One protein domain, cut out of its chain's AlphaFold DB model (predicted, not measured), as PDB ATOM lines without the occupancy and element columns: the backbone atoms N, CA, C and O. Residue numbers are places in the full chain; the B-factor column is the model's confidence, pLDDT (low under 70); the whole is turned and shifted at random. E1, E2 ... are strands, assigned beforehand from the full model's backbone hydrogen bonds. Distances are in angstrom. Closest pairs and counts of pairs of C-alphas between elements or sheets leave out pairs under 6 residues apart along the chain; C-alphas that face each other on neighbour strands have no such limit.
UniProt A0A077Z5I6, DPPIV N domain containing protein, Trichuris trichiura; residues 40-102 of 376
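Overview. This is residues 40 to 102 of the 376 residues of the protein "DPPIV N domain containing protein" of Trichuris trichiura (UniProt A0A077Z5I6). A single, strongly twisted antiparallel sheet of five strands is built along one long, bent strand, E3, with E4 side by side with it on one side and E1 and E2, one beyond the other along E3, on the other side. The hairpin of E2 and E3 makes one end of the elongated outline, short E5 adds an edge beyond E4, and a long loop, residues 86 to 97, joins E4 to E5. The printed part has 63 residues with no named helix and five named strands, in the order E1, E2, E3, E4, E5, and the class is all strand. The sheet is branched at E3, which has three neighbours, and E2, E3, E4 and E5 form a meander, each strand the antiparallel neighbour of the one before. The whole is only just compact, close to loose, with a radius of gyration of the C-alphas of 12.8 A and spans of 38 by 25 by 20 A.

Along the chain. E3, residues 58 to 70, is the longest strand at 33.1 A and bends by 67 degrees at residue 67; its C-alpha 58 is at (28.954, 20.303, -1.536). E4, residues 78 to 85, measures 22.5 A. E1, residues 40 to 46, measures 17.2 A and begins at C-alpha 40, at (28.194, 19.737, 30.928). E2 is residues 51 to 55, 12.7 A. E5 is residues 98 to 101, 9.3 A, and ends at C-alpha 101, at (14.934, 21.119, 23.045).

Arrangement. The pairing along E3 is staggered: it pairs with E2 over residues 58 to 62, with E4 over 62 to 69 and with E1 over 65 to 70. E1 and E2 lie on one side of E3, E4 on the other side. E3 and E4 are a hairpin, antiparallel at 151 degrees, with N 80 and O 67 2.7 A apart and N 65 and O 82 2.8 A apart. C-alphas 62 and 85 of this pair face each other at 4.4 A. E2 and E3, also a hairpin, are antiparallel at 117 degrees, with N 53 and O 60 at 2.9 A; C-alphas 52 and 61 face each other at 4.6 A. E1 and E3 are antiparallel at 126 degrees, with N 44 and O 66 at 2.8 A; C-alphas 43 and 67 face each other at 4.0 A. E4 and E5 form a hairpin, antiparallel at 136 degrees, with N 81 and O 98 at 2.8 A; C-alphas 80 and 100 face each other at 4.6 A. E1, E2 and E5 are edge strands; E1 and E2 are apart, and so are E1 and E5.

Size, cuts and confidence. The two C-alphas farthest apart, those of Gly 57 and Asp 75, are 38.8 A apart. The printed part has no cut. The links E1 to E2 and E2 to E3 are tight, E3 to E4 is short, and E4 to E5, with 12 residues, is long. The mean pLDDT of the printed part is 79.6, and residues 40 to 41 and 89 to 95 are under 70.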
ATOM      1  N   TYR A  40      27.980  21.157  31.120       68.79
ATOM      2  CA  TYR A  40      28.194  19.737  30.928       68.79
ATOM      3  C   TYR A  40      27.133  19.247  29.951       68.79
ATOM      4  O   TYR A  40      25.997  19.721  29.970       68.79
ATOM      5  N   ALA A  41      27.521  18.321  29.085       63.77
ATOM      6  CA  ALA A  41      26.615  17.576  28.235       63.77
ATOM      7  C   ALA A  41      27.040  16.114  28.302       63.77
ATOM      8  O   ALA A  41      28.166  15.777  27.933       63.77
ATOM      9  N   THR A  42      26.152  15.258  28.784       74.27
ATOM     10  CA  THR A  42      26.346  13.812  28.741       74.27
ATOM     11  C   THR A  42      25.706  13.320  27.458       74.27
ATOM     12  O   THR A  42      24.516  13.541  27.250       74.27
ATOM     13  N   CYS A  43      26.488  12.695  26.577       73.54
ATOM     14  CA  CYS A  43      25.930  12.033  25.403       73.54
ATOM     15  C   CYS A  43      25.025  10.890  25.870       73.54
ATOM     16  O   CYS A  43      25.476  10.020  26.610       73.54
ATOM     17  N   VAL A  44      23.766  10.912  25.443       78.55
ATOM     18  CA  VAL A  44      22.756   9.911  25.811       78.55
ATOM     19  C   VAL A  44      22.439   8.976  24.653       78.55
ATOM     20  O   VAL A  44      22.041   7.842  24.881       78.55
ATOM     21  N   GLN A  45      22.623   9.434  23.411       83.94
ATOM     22  CA  GLN A  45      22.298   8.645  22.231       83.94
ATOM     23  C   GLN A  45      23.041   9.142  20.989       83.94
ATOM     24  O   GLN A  45      23.439  10.303  20.907       83.94
ATOM     25  N   ILE A  46      23.189   8.273  19.994       80.85
ATOM     26  CA  ILE A  46      23.742   8.581  18.677       80.85
ATOM     27  C   ILE A  46      22.692   8.241  17.616       80.85
ATOM     28  O   ILE A  46      21.999   7.231  17.709       80.85
ATOM     29  N   SER A  47      22.555   9.086  16.596       80.16
ATOM     30  CA  SER A  47      21.647   8.843  15.476       80.16
ATOM     31  C   SER A  47      21.978   7.524  14.777       80.16
ATOM     32  O   SER A  47      23.136   7.281  14.435       80.16
ATOM     33  N   SER A  48      20.960   6.724  14.462       76.78
ATOM     34  CA  SER A  48      21.114   5.441  13.758       76.78
ATOM     35  C   SER A  48      21.547   5.585  12.292       76.78
ATOM     36  O   SER A  48      21.978   4.616  11.668       76.78
ATOM     37  N   LYS A  49      21.431   6.789  11.715       82.44
ATOM     38  CA  LYS A  49      21.682   7.062  10.295       82.44
ATOM     39  C   LYS A  49      22.682   8.197  10.112       82.44
ATOM     40  O   LYS A  49      22.627   9.215  10.798       82.44
ATOM     41  N   VAL A  50      23.546   8.047   9.111       85.06
ATOM     42  CA  VAL A  50      24.386   9.142   8.615       85.06
ATOM     43  C   VAL A  50      23.513  10.114   7.830       85.06
ATOM     44  O   VAL A  50      22.848   9.729   6.868       85.06
ATOM     45  N   CYS A  51      23.534  11.379   8.227       84.67
ATOM     46  CA  CYS A  51      22.781  12.441   7.577       84.67
ATOM     47  C   CYS A  51      23.645  13.152   6.533       84.67
ATOM     48  O   CYS A  51      24.863  13.256   6.682       84.67
ATOM     49  N   VAL A  52      23.012  13.669   5.477       86.12
ATOM     50  CA  VAL A  52      23.693  14.420   4.414       86.12
ATOM     51  C   VAL A  52      23.070  15.802   4.307       86.12
ATOM     52  O   VAL A  52      21.908  15.934   3.927       86.12
ATOM     53  N   ARG A  53      23.843  16.840   4.629       85.08
ATOM     54  CA  ARG A  53      23.446  18.238   4.426       85.08
ATOM     55  C   ARG A  53      24.071  18.753   3.132       85.08
ATOM     56  O   ARG A  53      25.242  18.500   2.866       85.08
ATOM     57  N   GLN A  54      23.292  19.475   2.331       81.60
ATOM     58  CA  GLN A  54      23.810  20.212   1.177       81.60
ATOM     59  C   GLN A  54      24.110  21.644   1.612       81.60
ATOM     60  O   GLN A  54      23.194  22.374   1.987       81.60
ATOM     61  N   GLU A  55      25.372  22.056   1.554       72.06
ATOM     62  CA  GLU A  55      25.778  23.428   1.859       72.06
ATOM     63  C   GLU A  55      26.730  23.919   0.759       72.06
ATOM     64  O   GLU A  55      27.738  23.286   0.450       72.06
ATOM     65  N   GLY A  56      26.369  25.013   0.079       71.50
ATOM     66  CA  GLY A  56      27.208  25.609  -0.971       71.50
ATOM     67  C   GLY A  56      27.535  24.693  -2.163       71.50
ATOM     68  O   GLY A  56      28.603  24.826  -2.757       71.50
ATOM     69  N   GLY A  57      26.656  23.742  -2.502       75.72
ATOM     70  CA  GLY A  57      26.861  22.794  -3.608       75.72
ATOM     71  C   GLY A  57      27.788  21.615  -3.284       75.72
ATOM     72  O   GLY A  57      28.069  20.810  -4.170       75.72
ATOM     73  N   LYS A  58      28.250  21.488  -2.035       78.20
ATOM     74  CA  LYS A  58      28.954  20.303  -1.536       78.20
ATOM     75  C   LYS A  58      28.052  19.534  -0.573       78.20
ATOM     76  O   LYS A  58      27.347  20.122   0.245       78.20
ATOM     77  N   SER A  59      28.090  18.210  -0.680       81.68
ATOM     78  CA  SER A  59      27.420  17.308   0.254       81.68
ATOM     79  C   SER A  59      28.338  17.046   1.442       81.68
ATOM     80  O   SER A  59      29.470  16.615   1.245       81.68
ATOM     81  N   GLN A  60      27.850  17.304   2.652       83.88
ATOM     82  CA  GLN A  60      28.571  17.065   3.897       83.88
ATOM     83  C   GLN A  60      27.841  15.996   4.706       83.88
ATOM     84  O   GLN A  60      26.656  16.143   5.028       83.88
ATOM     85  N   ARG A  61      28.547  14.912   5.020       87.20
ATOM     86  CA  ARG A  61      28.032  13.792   5.806       87.20
ATOM     87  C   ARG A  61      28.336  13.999   7.277       87.20
ATOM     88  O   ARG A  61      29.461  14.327   7.648       87.20
ATOM     89  N   PHE A  62      27.345  13.768   8.126       86.55
ATOM     90  CA  PHE A  62      27.512  13.895   9.566       86.55
ATOM     91  C   PHE A  62      26.745  12.824  10.337       86.55
ATOM     92  O   PHE A  62      25.745  12.282   9.860       86.55
ATOM     93  N   LEU A  63      27.230  12.542  11.543       86.30
ATOM     94  CA  LEU A  63      26.542  11.742  12.549       86.30
ATOM     95  C   LEU A  63      26.080  12.670  13.671       86.30
ATOM     96  O   LEU A  63      26.857  13.515  14.121       86.30
ATOM     97  N   ARG A  64      24.829  12.542  14.117       87.85
ATOM     98  CA  ARG A  64      24.291  13.383  15.187       87.85
ATOM     99  C   ARG A  64      24.397  12.662  16.521       87.85
ATOM    100  O   ARG A  64      23.891  11.561  16.694       87.85
ATOM    101  N   PHE A  65      25.045  13.313  17.469       88.48
ATOM    102  CA  PHE A  65      25.082  12.916  18.866       88.48
ATOM    103  C   PHE A  65      24.010  13.708  19.602       88.48
ATOM    104  O   PHE A  65      23.893  14.917  19.400       88.48
ATOM    105  N   TYR A  66      23.253  13.044  20.459       88.30
ATOM    106  CA  TYR A  66      22.273  13.655  21.341       88.30
ATOM    107  C   TYR A  66      22.795  13.603  22.766       88.30
ATOM    108  O   TYR A  66      23.360  12.600  23.202       88.30
ATOM    109  N   GLY A  67      22.610  14.687  23.503       86.78
ATOM    110  CA  GLY A  67      23.098  14.797  24.865       86.78
ATOM    111  C   GLY A  67      22.122  15.538  25.749       86.78
ATOM    112  O   GLY A  67      21.274  16.279  25.267       86.78
ATOM    113  N   MET A  68      22.258  15.351  27.051       86.66
ATOM    114  CA  MET A  68      21.534  16.120  28.055       86.66
ATOM    115  C   MET A  68      22.518  16.962  28.843       86.66
ATOM    116  O   MET A  68      23.573  16.478  29.252       86.66
ATOM    117  N   GLY A  69      22.191  18.234  29.026       83.90
ATOM    118  CA  GLY A  69      23.128  19.170  29.619       83.90
ATOM    119  C   GLY A  69      22.537  20.537  29.882       83.90
ATOM    120  O   GLY A  69      21.450  20.855  29.407       83.90
ATOM    121  N   ILE A  70      23.265  21.357  30.630       83.71
ATOM    122  CA  ILE A  70      22.891  22.749  30.891       83.71
ATOM    123  C   ILE A  70      23.723  23.629  29.950       83.71
ATOM    124  O   ILE A  70      24.943  23.682  30.101       83.71
ATOM    125  N   PRO A  71      23.125  24.267  28.925       82.53
ATOM    126  CA  PRO A  71      23.858  25.197  28.071       82.53
ATOM    127  C   PRO A  71      24.231  26.486  28.834       82.53
ATOM    128  O   PRO A  71      23.513  26.866  29.755       82.53
ATOM    129  N   PRO A  72      25.282  27.232  28.426       77.02
ATOM    130  CA  PRO A  72      25.840  28.343  29.217       77.02
ATOM    131  C   PRO A  72      24.864  29.478  29.569       77.02
ATOM    132  O   PRO A  72      25.083  30.197  30.541       77.02
ATOM    133  N   ASN A  73      23.808  29.646  28.767       77.31
ATOM    134  CA  ASN A  73      22.784  30.683  28.921       77.31
ATOM    135  C   ASN A  73      21.462  30.126  29.473       77.31
ATOM    136  O   ASN A  73      20.412  30.730  29.263       77.31
ATOM    137  N   ASN A  74      21.493  28.953  30.102       74.74
ATOM    138  CA  ASN A  74      20.314  28.289  30.635       74.74
ATOM    139  C   ASN A  74      20.575  27.806  32.062       74.74
ATOM    140  O   ASN A  74      21.715  27.563  32.452       74.74
ATOM    141  N   ASP A  75      19.513  27.695  32.846       75.48
ATOM    142  CA  ASP A  75      19.541  27.292  34.256       75.48
ATOM    143  C   ASP A  75      18.989  25.875  34.473       75.48
ATOM    144  O   ASP A  75      18.911  25.386  35.598       75.48
ATOM    145  N   ARG A  76      18.620  25.202  33.382       77.98
ATOM    146  CA  ARG A  76      17.984  23.887  33.375       77.98
ATOM    147  C   ARG A  76      18.598  22.958  32.347       77.98
ATOM    148  O   ARG A  76      19.160  23.375  31.330       77.98
ATOM    149  N   THR A  77      18.425  21.672  32.609       82.57
ATOM    150  CA  THR A  77      18.812  20.610  31.690       82.57
ATOM    151  C   THR A  77      17.973  20.691  30.424       82.57
ATOM    152  O   THR A  77      16.745  20.705  30.463       82.57
ATOM    153  N   CYS A  78      18.661  20.738  29.295       87.09
ATOM    154  CA  CYS A  78      18.093  20.733  27.963       87.09
ATOM    155  C   CYS A  78      18.541  19.482  27.221       87.09
ATOM    156  O   CYS A  78      19.606  18.925  27.503       87.09
ATOM    157  N   LEU A  79      17.771  19.108  26.205       88.66
ATOM    158  CA  LEU A  79      18.267  18.200  25.188       88.66
ATOM    159  C   LEU A  79      19.155  19.003  24.232       88.66
ATOM    160  O   LEU A  79      18.782  20.083  23.765       88.66
ATOM    161  N   LEU A  80      20.335  18.480  23.944       89.86
ATOM    162  CA  LEU A  80      21.375  19.071  23.116       89.86
ATOM    163  C   LEU A  80      21.701  18.125  21.959       89.86
ATOM    164  O   LEU A  80      21.469  16.919  22.045       89.86
ATOM    165  N   TYR A  81      22.275  18.661  20.888       90.19
ATOM    166  CA  TYR A  81      22.823  17.862  19.800       90.19
ATOM    167  C   TYR A  81      24.202  18.351  19.367       90.19
ATOM    168  O   TYR A  81      24.540  19.526  19.520       90.19
ATOM    169  N   TYR A  82      24.985  17.448  18.794       87.13
ATOM    170  CA  TYR A  82      26.298  17.716  18.230       87.13
ATOM    171  C   TYR A  82      26.434  16.982  16.892       87.13
ATOM    172  O   TYR A  82      26.271  15.766  16.826       87.13
ATOM    173  N   ASP A  83      26.722  17.723  15.822       88.24
ATOM    174  CA  ASP A  83      26.921  17.159  14.484       88.24
ATOM    175  C   ASP A  83      28.410  16.857  14.280       88.24
ATOM    176  O   ASP A  83      29.218  17.767  14.087       88.24
ATOM    177  N   PHE A  84      28.776  15.576  14.297       84.34
ATOM    178  CA  PHE A  84      30.126  15.132  13.976       84.34
ATOM    179  C   PHE A  84      30.285  14.996  12.463       84.34
ATOM    180  O   PHE A  84      29.668  14.130  11.841       84.34
ATOM    181  N   ASN A  85      31.113  15.850  11.865       84.43
ATOM    182  CA  ASN A  85      31.395  15.806  10.436       84.43
ATOM    183  C   ASN A  85      32.305  14.619  10.090       84.43
ATOM    184  O   ASN A  85      33.443  14.552  10.545       84.43
ATOM    185  N   LEU A  86      31.824  13.720   9.232       82.19
ATOM    186  CA  LEU A  86      32.576  12.544   8.794       82.19
ATOM    187  C   LEU A  86      33.607  12.872   7.705       82.19
ATOM    188  O   LEU A  86      34.579  12.138   7.544       82.19
ATOM    189  N   ASP A  87      33.409  13.962   6.960       81.07
ATOM    190  CA  ASP A  87      34.249  14.324   5.812       81.07
ATOM    191  C   ASP A  87      35.411  15.268   6.186       81.07
ATOM    192  O   ASP A  87      36.302  15.505   5.371       81.07
ATOM    193  N   CYS A  88      35.432  15.802   7.411       70.81
ATOM    194  CA  CYS A  88      36.546  16.595   7.939       70.81
ATOM    195  C   CYS A  88      36.874  16.128   9.364       70.81
ATOM    196  O   CYS A  88      36.334  16.679  10.323       70.81
ATOM    197  N   PRO A  89      37.740  15.113   9.522       62.27
ATOM    198  CA  PRO A  89      38.059  14.537  10.824       62.27
ATOM    199  C   PRO A  89      39.043  15.388  11.639       62.27
ATOM    200  O   PRO A  89      39.674  14.852  12.543       62.27
ATOM    201  N   ASP A  90      39.225  16.679  11.324       61.65
ATOM    202  CA  ASP A  90      40.193  17.514  12.037       61.65
ATOM    203  C   ASP A  90      39.777  17.647  13.518       61.65
ATOM    204  O   ASP A  90      38.762  18.295  13.806       61.65
ATOM    205  N   PRO A  91      40.538  17.062  14.468       55.85
ATOM    206  CA  PRO A  91      40.201  17.090  15.890       55.85
ATOM    207  C   PRO A  91      40.175  18.514  16.466       55.85
ATOM    208  O   PRO A  91      39.611  18.725  17.538       55.85
ATOM    209  N   GLY A  92      40.750  19.499  15.763       54.57
ATOM    210  CA  GLY A  92      40.698  20.914  16.137       54.57
ATOM    211  C   GLY A  92      39.365  21.605  15.838       54.57
ATOM    212  O   GLY A  92      39.088  22.657  16.412       54.57
ATOM    213  N   THR A  93      38.508  21.017  14.997       55.91
ATOM    214  CA  THR A  93      37.179  21.563  14.676       55.91
ATOM    215  C   THR A  93      36.113  20.907  15.549       55.91
ATOM    216  O   THR A  93      35.089  20.439  15.053       55.91
ATOM    217  N   ALA A  94      36.363  20.826  16.860       55.91
ATOM    218  CA  ALA A  94      35.353  20.372  17.806       55.91
ATOM    219  C   ALA A  94      34.121  21.274  17.645       55.91
ATOM    220  O   ALA A  94      34.151  22.465  17.965       55.91
ATOM    221  N   GLY A  95      33.050  20.725  17.072       65.24
ATOM    222  CA  GLY A  95      31.773  21.420  16.997       65.24
ATOM    223  C   GLY A  95      31.289  21.805  18.399       65.24
ATOM    224  O   GLY A  95      31.782  21.337  19.426       65.24
ATOM    225  N   GLN A  96      30.290  22.670  18.459       78.58
ATOM    226  CA  GLN A  96      29.671  23.030  19.727       78.58
ATOM    227  C   GLN A  96      28.367  22.262  19.876       78.58
ATOM    228  O   GLN A  96      27.621  22.114  18.906       78.58
ATOM    229  N   TRP A  97      28.087  21.799  21.092       85.72
ATOM    230  CA  TRP A  97      26.755  21.333  21.447       85.72
ATOM    231  C   TRP A  97      25.750  22.462  21.224       85.72
ATOM    232  O   TRP A  97      25.944  23.593  21.670       85.72
ATOM    233  N   ARG A  98      24.671  22.150  20.517       88.20
ATOM    234  CA  ARG A  98      23.594  23.078  20.183       88.20
ATOM    235  C   ARG A  98      22.322  22.656  20.891       88.20
ATOM    236  O   ARG A  98      22.083  21.472  21.104       88.20
ATOM    237  N   LEU A  99      21.483  23.629  21.224       88.94
ATOM    238  CA  LEU A  99      20.192  23.371  21.849       88.94
ATOM    239  C   LEU A  99      19.269  22.598  20.891       88.94
ATOM    240  O   LEU A  99      18.925  23.084  19.805       88.94
ATOM    241  N   LEU A 100      18.853  21.399  21.298       88.91
ATOM    242  CA  LEU A 100      17.846  20.611  20.594       88.91
ATOM    243  C   LEU A 100      16.446  20.954  21.107       88.91
ATOM    244  O   LEU A 100      15.608  21.379  20.313       88.91
ATOM    245  N   LEU A 101      16.218  20.837  22.411       87.64
ATOM    246  CA  LEU A 101      14.934  21.119  23.045       87.64
ATOM    247  C   LEU A 101      15.168  21.777  24.406       87.64
ATOM    248  O   LEU A 101      15.840  21.206  25.266       87.64
ATOM    249  N   ASP A 102      14.598  22.969  24.586       86.24
ATOM    250  CA  ASP A 102      14.446  23.588  25.902       86.24
ATOM    251  C   ASP A 102      13.052  23.220  26.446       86.24
ATOM    252  O   ASP A 102      12.047  23.597  25.832       86.24
TER     253      ASP A 102